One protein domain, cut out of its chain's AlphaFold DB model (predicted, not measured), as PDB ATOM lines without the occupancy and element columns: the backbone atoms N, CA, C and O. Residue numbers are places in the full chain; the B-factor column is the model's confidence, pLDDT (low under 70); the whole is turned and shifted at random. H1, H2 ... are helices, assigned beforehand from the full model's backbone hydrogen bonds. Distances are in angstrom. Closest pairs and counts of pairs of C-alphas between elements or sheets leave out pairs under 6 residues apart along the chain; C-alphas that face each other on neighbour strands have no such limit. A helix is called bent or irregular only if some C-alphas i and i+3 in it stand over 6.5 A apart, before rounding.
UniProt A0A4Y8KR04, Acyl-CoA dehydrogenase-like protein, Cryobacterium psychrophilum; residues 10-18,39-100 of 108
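AT A GLANCE: This is residues 10 to 18 and 39 to 100 of the 108 residues of the protein "Acyl-CoA dehydrogenase-like protein" of Cryobacterium psychrophilum (UniProt A0A4Y8KR04). H1 and H3 lie side by side along one side of a small body; H2 lies at the other end, short H4 sits between H2 and H3, and H5 touches no helix. The 71 printed residues, with five named helices, H1 to H5 in chain order, and no named strand, are all helix in class and compact: radius of gyration of the C-alphas 11.0 A, spans 34 by 25 by 21 A.

HOW THE PARTS SIT: H2, residues 39 to 50, touches H4, residues 85 to 88; the closest C-alphas, of Gln 45 and Ile 88, are 5.4 A apart. H4 and H3, residues 69 to 79, only just touch, with 3 pairs of C-alphas within 8 A, only at the corner; the closest, of Cys 79 and Ala 86, are 5.0 A apart. H3 touches H1, residues 10 to 18, the same way at a shallow tilt of 19 degrees; the closest C-alphas, of Arg 14 and Ile 75, are 5.1 A apart. Every O i to N i+4 pair is within hydrogen-bond range in H1 and H2, 3 of 7 in H3, with 5 of 8 O i to N i+3 pairs, and 2 of 4 in H5, residues 93 to 100; H4 is too short for such a pair.

IN THESE COORDINATES: H2 spans 16.6 A from C-alpha 39 at (28.691, 81.451, 200.776), H3 15.1 A, H1 12.0 A, H5 11.2 A to C-alpha 100 at (24.383, 107.367, 201.649), and H4 5.2 A. H3 is irregular: C-alphas 70 and 73 are 7.6 A apart.

THE WHOLE: The farthest C-alphas, of Val 39 and Glu 70, are 33.9 A apart. Residues 19 to 38 are not printed; C-alphas 18 and 39 are 22.7 A apart. The link from H2 to H3, 18 residues, is long. Residues 92 to 100 have pLDDT under 70.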
ATOM      1  N   TYR A  10      39.256 104.473 218.296       93.81
ATOM      2  CA  TYR A  10      39.525 104.319 216.863       93.81
ATOM      3  C   TYR A  10      40.838 103.594 216.601       93.81
ATOM      4  O   TYR A  10      40.939 102.871 215.610       93.81
ATOM      5  N   GLU A  11      41.818 103.719 217.498       95.06
ATOM      6  CA  GLU A  11      42.993 102.846 217.482       95.06
ATOM      7  C   GLU A  11      42.587 101.395 217.773       95.06
ATOM      8  O   GLU A  11      43.015 100.480 217.072       95.06
ATOM      9  N   GLU A  12      41.685 101.166 218.732       95.44
ATOM     10  CA  GLU A  12      41.136  99.835 218.996       95.44
ATOM     11  C   GLU A  12      40.376  99.287 217.779       95.44
ATOM     12  O   GLU A  12      40.591  98.141 217.376       95.44
ATOM     13  N   LEU A  13      39.524 100.098 217.139       95.44
ATOM     14  CA  LEU A  13      38.857  99.705 215.897       95.44
ATOM     15  C   LEU A  13      39.872  99.351 214.805       95.44
ATOM     16  O   LEU A  13      39.744  98.298 214.185       95.44
ATOM     17  N   ARG A  14      40.896 100.182 214.598       95.69
ATOM     18  CA  ARG A  14      41.960  99.928 213.623       95.69
ATOM     19  C   ARG A  14      42.666  98.600 213.895       95.69
ATOM     20  O   ARG A  14      42.837  97.800 212.976       95.69
ATOM     21  N   MET A  15      43.047  98.343 215.144       97.12
ATOM     22  CA  MET A  15      43.753  97.122 215.532       97.12
ATOM     23  C   MET A  15      42.877  95.874 215.388       97.12
ATOM     24  O   MET A  15      43.361  94.852 214.897       97.12
ATOM     25  N   ARG A  16      41.583  95.955 215.723       97.25
ATOM     26  CA  ARG A  16      40.622  94.868 215.465       97.25
ATOM     27  C   ARG A  16      40.443  94.616 213.972       97.25
ATOM     28  O   ARG A  16      40.469  93.461 213.557       97.25
ATOM     29  N   THR A  17      40.326  95.667 213.157       97.12
ATOM     30  CA  THR A  17      40.238  95.544 211.692       97.12
ATOM     31  C   THR A  17      41.483  94.872 211.127       97.12
ATOM     32  O   THR A  17      41.366  93.915 210.364       97.12
ATOM     33  N   ARG A  18      42.677  95.296 211.555       97.31
ATOM     34  CA  ARG A  18      43.944  94.664 211.167       97.31
ATOM     35  C   ARG A  18      43.976  93.180 211.526       97.31
ATOM     36  O   ARG A  18      44.324  92.358 210.679       97.31
ATOM     37  N   VAL A  39      28.769  82.089 199.450       92.50
ATOM     38  CA  VAL A  39      28.691  81.451 200.776       92.50
ATOM     39  C   VAL A  39      29.868  81.864 201.663       92.50
ATOM     40  O   VAL A  39      29.671  82.249 202.815       92.50
ATOM     41  N   THR A  40      31.096  81.818 201.138       91.88
ATOM     42  CA  THR A  40      32.289  82.247 201.885       91.88
ATOM     43  C   THR A  40      32.236  83.743 202.175       91.88
ATOM     44  O   THR A  40      32.570  84.168 203.280       91.88
ATOM     45  N   ARG A  41      31.779  84.555 201.216       92.88
ATOM     46  CA  ARG A  41      31.582  85.992 201.421       92.88
ATOM     47  C   ARG A  41      30.615  86.253 202.575       92.88
ATOM     48  O   ARG A  41      30.963  87.023 203.465       92.88
ATOM     49  N   ASP A  42      29.447  85.619 202.583       93.31
ATOM     50  CA  ASP A  42      28.427  85.818 203.616       93.31
ATOM     51  C   ASP A  42      28.934  85.400 205.000       93.31
ATOM     52  O   ASP A  42      28.729  86.113 205.985       93.31
ATOM     53  N   GLN A  43      29.676  84.291 205.075       95.12
ATOM     54  CA  GLN A  43      30.338  83.841 206.303       95.12
ATOM     55  C   GLN A  43      31.360  84.864 206.811       95.12
ATOM     56  O   GLN A  43      31.369  85.195 207.997       95.12
ATOM     57  N   LEU A  44      32.189  85.409 205.919       95.75
ATOM     58  CA  LEU A  44      33.174  86.432 206.264       95.75
ATOM     59  C   LEU A  44      32.510  87.749 206.684       95.75
ATOM     60  O   LEU A  44      32.964  88.387 207.632       95.75
ATOM     61  N   GLN A  45      31.410  88.148 206.045       95.38
ATOM     62  CA  GLN A  45      30.644  89.327 206.453       95.38
ATOM     63  C   GLN A  45      29.969  89.129 207.816       95.38
ATOM     64  O   GLN A  45      29.962  90.044 208.638       95.38
ATOM     65  N   ALA A  46      29.430  87.939 208.094       95.56
ATOM     66  CA  ALA A  46      28.897  87.602 209.411       95.56
ATOM     67  C   ALA A  46      29.996  87.641 210.488       95.56
ATOM     68  O   ALA A  46      29.788  88.223 211.554       95.56
ATOM     69  N   ALA A  47      31.185  87.112 210.185       96.81
ATOM     70  CA  ALA A  47      32.343  87.189 211.071       96.81
ATOM     71  C   ALA A  47      32.792  88.642 211.308       96.81
ATOM     72  O   ALA A  47      33.061  89.020 212.446       96.81
ATOM     73  N   ALA A  48      32.797  89.487 210.271       96.19
ATOM     74  CA  ALA A  48      33.127  90.908 210.390       96.19
ATOM     75  C   ALA A  48      32.130  91.668 211.283       96.19
ATOM     76  O   ALA A  48      32.527  92.534 212.067       96.19
ATOM     77  N   LYS A  49      30.834  91.340 211.187       95.06
ATOM     78  CA  LYS A  49      29.789  91.896 212.062       95.06
ATOM     79  C   LYS A  49      29.999  91.458 213.510       95.06
ATOM     80  O   LYS A  49      29.983  92.304 214.398       95.06
ATOM     81  N   ALA A  50      30.262  90.171 213.742       95.75
ATOM     82  CA  ALA A  50      30.544  89.637 215.076       95.75
ATOM     83  C   ALA A  50      31.817  90.241 215.698       95.75
ATOM     84  O   ALA A  50      31.858  90.487 216.900       95.75
ATOM     85  N   ALA A  51      32.831  90.529 214.880       95.88
ATOM     86  CA  ALA A  51      34.068  91.183 215.300       95.88
ATOM     87  C   ALA A  51      33.940  92.712 215.471       95.88
ATOM     88  O   ALA A  51      34.879  93.353 215.943       95.88
ATOM     89  N   GLY A  52      32.802  93.313 215.102       95.62
ATOM     90  CA  GLY A  52      32.593  94.759 215.207       95.62
ATOM     91  C   GLY A  52      33.494  95.576 214.277       95.62
ATOM     92  O   GLY A  52      33.964  96.646 214.657       95.62
ATOM     93  N   VAL A  53      33.775  95.061 213.077       96.69
ATOM     94  CA  VAL A  53      34.615  95.727 212.059       96.69
ATOM     95  C   VAL A  53      33.889  95.927 210.725       96.69
ATOM     96  O   VAL A  53      34.420  96.556 209.815       96.69
ATOM     97  N   PHE A  54      32.666  95.407 210.599       95.31
ATOM     98  CA  PHE A  54      31.831  95.587 209.414       95.31
ATOM     99  C   PHE A  54      31.302  97.024 209.308       95.31
ATOM    100  O   PHE A  54      30.834  97.586 210.301       95.31
ATOM    101  N   ALA A  55      31.341  97.578 208.093       93.50
ATOM    102  CA  ALA A  55      30.830  98.899 207.734       93.50
ATOM    103  C   ALA A  55      31.260 100.008 208.724       93.50
ATOM    104  O   ALA A  55      30.413 100.623 209.380       93.50
ATOM    105  N   PRO A  56      32.574 100.265 208.873       92.94
ATOM    106  CA  PRO A  56      33.105 101.162 209.896       92.94
ATOM    107  C   PRO A  56      32.486 102.567 209.865       92.94
ATOM    108  O   PRO A  56      32.174 103.120 210.912       92.94
ATOM    109  N   GLN A  57      32.237 103.113 208.678       90.62
ATOM    110  CA  GLN A  57      31.649 104.435 208.454       90.62
ATOM    111  C   GLN A  57      30.137 104.521 208.708       90.62
ATOM    112  O   GLN A  57      29.600 105.613 208.885       90.62
ATOM    113  N   VAL A  58      29.431 103.391 208.711       90.12
ATOM    114  CA  VAL A  58      27.972 103.372 208.869       90.12
ATOM    115  C   VAL A  58      27.605 103.620 210.334       90.12
ATOM    116  O   VAL A  58      28.261 103.061 211.215       90.12
ATOM    117  N   PRO A  59      26.563 104.417 210.638       89.19
ATOM    118  CA  PRO A  59      26.107 104.618 212.009       89.19
ATOM    119  C   PRO A  59      25.767 103.309 212.736       89.19
ATOM    120  O   PRO A  59      25.277 102.345 212.144       89.19
ATOM    121  N   ARG A  60      25.975 103.293 214.058       88.69
ATOM    122  CA  ARG A  60      25.728 102.109 214.901       88.69
ATOM    123  C   ARG A  60      24.268 101.647 214.885       88.69
ATOM    124  O   ARG A  60      24.019 100.452 214.985       88.69
ATOM    125  N   GLU A  61      23.314 102.563 214.698       88.19
ATOM    126  CA  GLU A  61      21.878 102.242 214.585       88.19
ATOM    127  C   GLU A  61      21.550 101.337 213.380       88.19
ATOM    128  O   GLU A  61      20.577 100.589 213.424       88.19
ATOM    129  N   TYR A  62      22.401 101.340 212.346       84.25
ATOM    130  CA  TYR A  62      22.293 100.469 211.171       84.25
ATOM    131  C   TYR A  62      23.289  99.293 211.210       84.25
ATOM    132  O   TYR A  62      23.470  98.596 210.213       84.25
ATOM    133  N   GLY A  63      23.949  99.062 212.352       83.06
ATOM    134  CA  GLY A  63      24.886  97.951 212.551       83.06
ATOM    135  C   GLY A  63      26.327  98.200 212.084       83.06
ATOM    136  O   GLY A  63      27.088  97.239 211.971       83.06
ATOM    137  N   GLY A  64      26.706  99.453 211.807       89.94
ATOM    138  CA  GLY A  64      28.097  99.851 211.551       89.94
ATOM    139  C   GLY A  64      28.846 100.296 212.814       89.94
ATOM    140  O   GLY A  64      28.398 100.041 213.932       89.94
ATOM    141  N   GLN A  65      29.991 100.972 212.651       93.31
ATOM    142  CA  GLN A  65      30.822 101.427 213.785       93.31
ATOM    143  C   GLN A  65      30.720 102.931 214.086       93.31
ATOM    144  O   GLN A  65      31.137 103.365 215.162       93.31
ATOM    145  N   GLY A  66      30.106 103.712 213.194       91.38
ATOM    146  CA  GLY A  66      29.918 105.155 213.337       91.38
ATOM    147  C   GLY A  66      31.215 105.958 213.244       91.38
ATOM    148  O   GLY A  66      31.322 106.989 213.899       91.38
ATOM    149  N   LEU A  67      32.201 105.474 212.482       92.44
ATOM    150  CA  LEU A  67      33.523 106.083 212.355       92.44
ATOM    151  C   LEU A  67      33.425 107.513 211.782       92.44
ATOM    152  O   LEU A  67      32.997 107.672 210.632       92.44
ATOM    153  N   PRO A  68      33.858 108.548 212.526       91.00
ATOM    154  CA  PRO A  68      33.905 109.918 212.026       91.00
ATOM    155  C   PRO A  68      34.870 110.071 210.849       91.00
ATOM    156  O   PRO A  68      35.914 109.416 210.802       91.00
ATOM    157  N   LEU A  69      34.550 110.982 209.926       89.31
ATOM    158  CA  LEU A  69      35.303 111.203 208.684       89.31
ATOM    159  C   LEU A  69      36.803 111.451 208.914       89.31
ATOM    160  O   LEU A  69      37.637 110.958 208.156       89.31
ATOM    161  N   GLU A  70      37.154 112.165 209.985       90.12
ATOM    162  CA  GLU A  70      38.543 112.472 210.363       90.12
ATOM    163  C   GLU A  70      39.403 111.221 210.631       90.12
ATOM    164  O   GLU A  70      40.627 111.279 210.509       90.12
ATOM    165  N   TYR A  71      38.774 110.076 210.916       91.00
ATOM    166  CA  TYR A  71      39.440 108.805 211.204       91.00
ATOM    167  C   TYR A  71      39.299 107.761 210.088       91.00
ATOM    168  O   TYR A  71      39.834 106.665 210.222       91.00
ATOM    169  N   TRP A  72      38.638 108.061 208.963       91.56
ATOM    170  CA  TRP A  72      38.422 107.069 207.896       91.56
ATOM    171  C   TRP A  72      39.723 106.511 207.329       91.56
ATOM    172  O   TRP A  72      39.872 105.298 207.205       91.56
ATOM    173  N   SER A  73      40.678 107.392 207.019       91.81
ATOM    174  CA  SER A  73      41.928 107.025 206.343       91.81
ATOM    175  C   SER A  73      42.671 105.861 207.019       91.81
ATOM    176  O   SER A  73      42.893 104.848 206.354       91.81
ATOM    177  N   PRO A  74      43.022 105.923 208.318       91.75
ATOM    178  CA  PRO A  74      43.761 104.833 208.950       91.75
ATOM    179  C   PRO A  74      42.979 103.520 209.047       91.75
ATOM    180  O   PRO A  74      43.599 102.465 208.979       91.75
ATOM    181  N   ILE A  75      41.648 103.546 209.170       93.25
ATOM    182  CA  ILE A  75      40.848 102.312 209.217       93.25
ATOM    183  C   ILE A  75      40.710 101.720 207.809       93.25
ATOM    184  O   ILE A  75      40.880 100.516 207.629       93.25
ATOM    185  N   PHE A  76      40.466 102.550 206.794       91.88
ATOM    186  CA  PHE A  76      40.287 102.094 205.413       91.88
ATOM    187  C   PHE A  76      41.591 101.571 204.808       91.88
ATOM    188  O   PHE A  76      41.550 100.677 203.965       91.88
ATOM    189  N   GLN A  77      42.745 102.061 205.270       92.56
ATOM    190  CA  GLN A  77      44.045 101.470 204.944       92.56
ATOM    191  C   GLN A  77      44.140 100.010 205.404       92.56
ATOM    192  O   GLN A  77      44.634  99.176 204.652       92.56
ATOM    193  N   GLU A  78      43.629  99.677 206.595       93.62
ATOM    194  CA  GLU A  78      43.583  98.284 207.050       93.62
ATOM    195  C   GLU A  78      42.526  97.490 206.259       93.62
ATOM    196  O   GLU A  78      42.806  96.377 205.825       93.62
ATOM    197  N   CYS A  79      41.348  98.068 205.971       91.81
ATOM    198  CA  CYS A  79      40.323  97.411 205.146       91.81
ATOM    199  C   CYS A  79      40.827  97.058 203.737       91.81
ATOM    200  O   CYS A  79      40.515  95.993 203.204       91.81
ATOM    201  N   GLY A  80      41.589  97.967 203.126       89.44
ATOM    202  CA  GLY A  80      42.163  97.828 201.789       89.44
ATOM    203  C   GLY A  80      43.510  97.108 201.748       89.44
ATOM    204  O   GLY A  80      44.070  96.967 200.664       89.44
ATOM    205  N   TYR A  81      44.032  96.647 202.890       90.00
ATOM    206  CA  TYR A  81      45.337  95.984 202.969       90.00
ATOM    207  C   TYR A  81      45.397  94.677 202.158       90.00
ATOM    208  O   TYR A  81      46.466  94.285 201.696       90.00
ATOM    209  N   TRP A  82      44.251  94.014 201.961       91.44
ATOM    210  CA  TRP A  82      44.147  92.753 201.226       91.44
ATOM    211  C   TRP A  82      43.105  92.830 200.096       91.44
ATOM    212  O   TRP A  82      42.063  93.461 200.305       91.44
ATOM    213  N   PRO A  83      43.304  92.169 198.931       87.12
ATOM    214  CA  PRO A  83      42.462  92.349 197.741       87.12
ATOM    215  C   PRO A  83      40.952  92.187 197.961       87.12
ATOM    216  O   PRO A  83      40.155  92.918 197.366       87.12
ATOM    217  N   ILE A  84      40.542  91.254 198.826       88.81
ATOM    218  CA  ILE A  84      39.125  91.015 199.145       88.81
ATOM    219  C   ILE A  84      38.631  91.779 200.387       88.81
ATOM    220  O   ILE A  84      37.421  91.877 200.591       88.81
ATOM    221  N   GLY A  85      39.527  92.371 201.186       89.00
ATOM    222  CA  GLY A  85      39.225  92.948 202.504       89.00
ATOM    223  C   GLY A  85      38.137  94.019 202.476       89.00
ATOM    224  O   GLY A  85      37.129  93.904 203.173       89.00
ATOM    225  N   ALA A  86      38.262  94.999 201.581       88.31
ATOM    226  CA  ALA A  86      37.286  96.079 201.466       88.31
ATOM    227  C   ALA A  86      35.882  95.575 201.072       88.31
ATOM    228  O   ALA A  86      34.881  96.151 201.486       88.31
ATOM    229  N   SER A  87      35.780  94.476 200.314       87.81
ATOM    230  CA  SER A  87      34.482  93.885 199.949       87.81
ATOM    231  C   SER A  87      33.846  93.101 201.099       87.81
ATOM    232  O   SER A  87      32.618  93.029 201.183       87.81
ATOM    233  N   ILE A  88      34.660  92.502 201.971       91.75
ATOM    234  CA  ILE A  88      34.185  91.810 203.175       91.75
ATOM    235  C   ILE A  88      33.707  92.816 204.222       91.75
ATOM    236  O   ILE A  88      32.682  92.602 204.860       91.75
ATOM    237  N   LEU A  89      34.409  93.939 204.366       90.75
ATOM    238  CA  LEU A  89      34.093  94.955 205.371       90.75
ATOM    239  C   LEU A  89      33.070  96.001 204.905       90.75
ATOM    240  O   LEU A  89      32.683  96.854 205.698       90.75
ATOM    241  N   ASN A  90      32.587  95.904 203.662       85.56
ATOM    242  CA  ASN A  90      31.633  96.840 203.057       85.56
ATOM    243  C   ASN A  90      32.184  98.279 202.921       85.56
ATOM    244  O   ASN A  90      31.497  99.265 203.193       85.56
ATOM    245  N   CYS A  91      33.445  98.374 202.489       79.94
ATOM    246  CA  CYS A  91      34.224  99.603 202.286       79.94
ATOM    247  C   CYS A  91      34.627  99.805 200.807       79.94
ATOM    248  O   CYS A  91      35.728 100.263 200.511       79.94
ATOM    249  N   ARG A  92      33.818  99.345 199.837       68.75
ATOM    250  CA  ARG A  92      34.085  99.576 198.400       68.75
ATOM    251  C   ARG A  92      33.135 100.612 197.817       68.75
ATOM    252  O   ARG A  92      31.956 100.630 198.139       68.75
ATOM    253  N   ALA A  93      33.646 101.414 196.885       42.66
ATOM    254  CA  ALA A  93      32.999 102.618 196.364       42.66
ATOM    255  C   ALA A  93      31.623 102.488 195.655       42.66
ATOM    256  O   ALA A  93      30.977 103.526 195.536       42.66
ATOM    257  N   PRO A  94      31.080 101.325 195.224       51.56
ATOM    258  CA  PRO A  94      29.641 101.262 194.940       51.56
ATOM    259  C   PRO A  94      28.796 101.059 196.214       51.56
ATOM    260  O   PRO A  94      27.701 101.608 196.301       51.56
ATOM    261  N   ASP A  95      29.304 100.339 197.220       53.88
ATOM    262  CA  ASP A  95      28.606 100.053 198.481       53.88
ATOM    263  C   ASP A  95      28.650 101.264 199.434       53.88
ATOM    264  O   ASP A  95      27.641 101.612 200.043       53.88
ATOM    265  N   GLU A  96      29.783 101.977 199.500       53.09
ATOM    266  CA  GLU A  96      29.931 103.220 200.278       53.09
ATOM    267  C   GLU A  96      28.992 104.328 199.789       53.09
ATOM    268  O   GLU A  96      28.343 104.997 200.594       53.09
ATOM    269  N   GLY A  97      28.871 104.487 198.467       37.34
ATOM    270  CA  GLY A  97      27.980 105.472 197.852       37.34
ATOM    271  C   GLY A  97      26.496 105.124 198.002       37.34
ATOM    272  O   GLY A  97      25.688 106.005 198.296       37.34
ATOM    273  N   ASN A  98      26.120 103.844 197.874       48.91
ATOM    274  CA  ASN A  98      24.724 103.425 198.039       48.91
ATOM    275  C   ASN A  98      24.243 103.498 199.493       48.91
ATOM    276  O   ASN A  98      23.055 103.711 199.713       48.91
ATOM    277  N   MET A  99      25.119 103.373 200.492       50.12
ATOM    278  CA  MET A  99      24.716 103.536 201.897       50.12
ATOM    279  C   MET A  99      24.321 104.978 202.245       50.12
ATOM    280  O   MET A  99      23.476 105.175 203.115       50.12
ATOM    281  N   HIS A 100      24.835 105.978 201.521       50.03
ATOM    282  CA  HIS A 100      24.383 107.367 201.649       50.03
ATOM    283  C   HIS A 100      23.052 107.656 200.926       50.03
ATOM    284  O   HIS A 100      22.369 108.612 201.285       50.03
TER     285      HIS A 100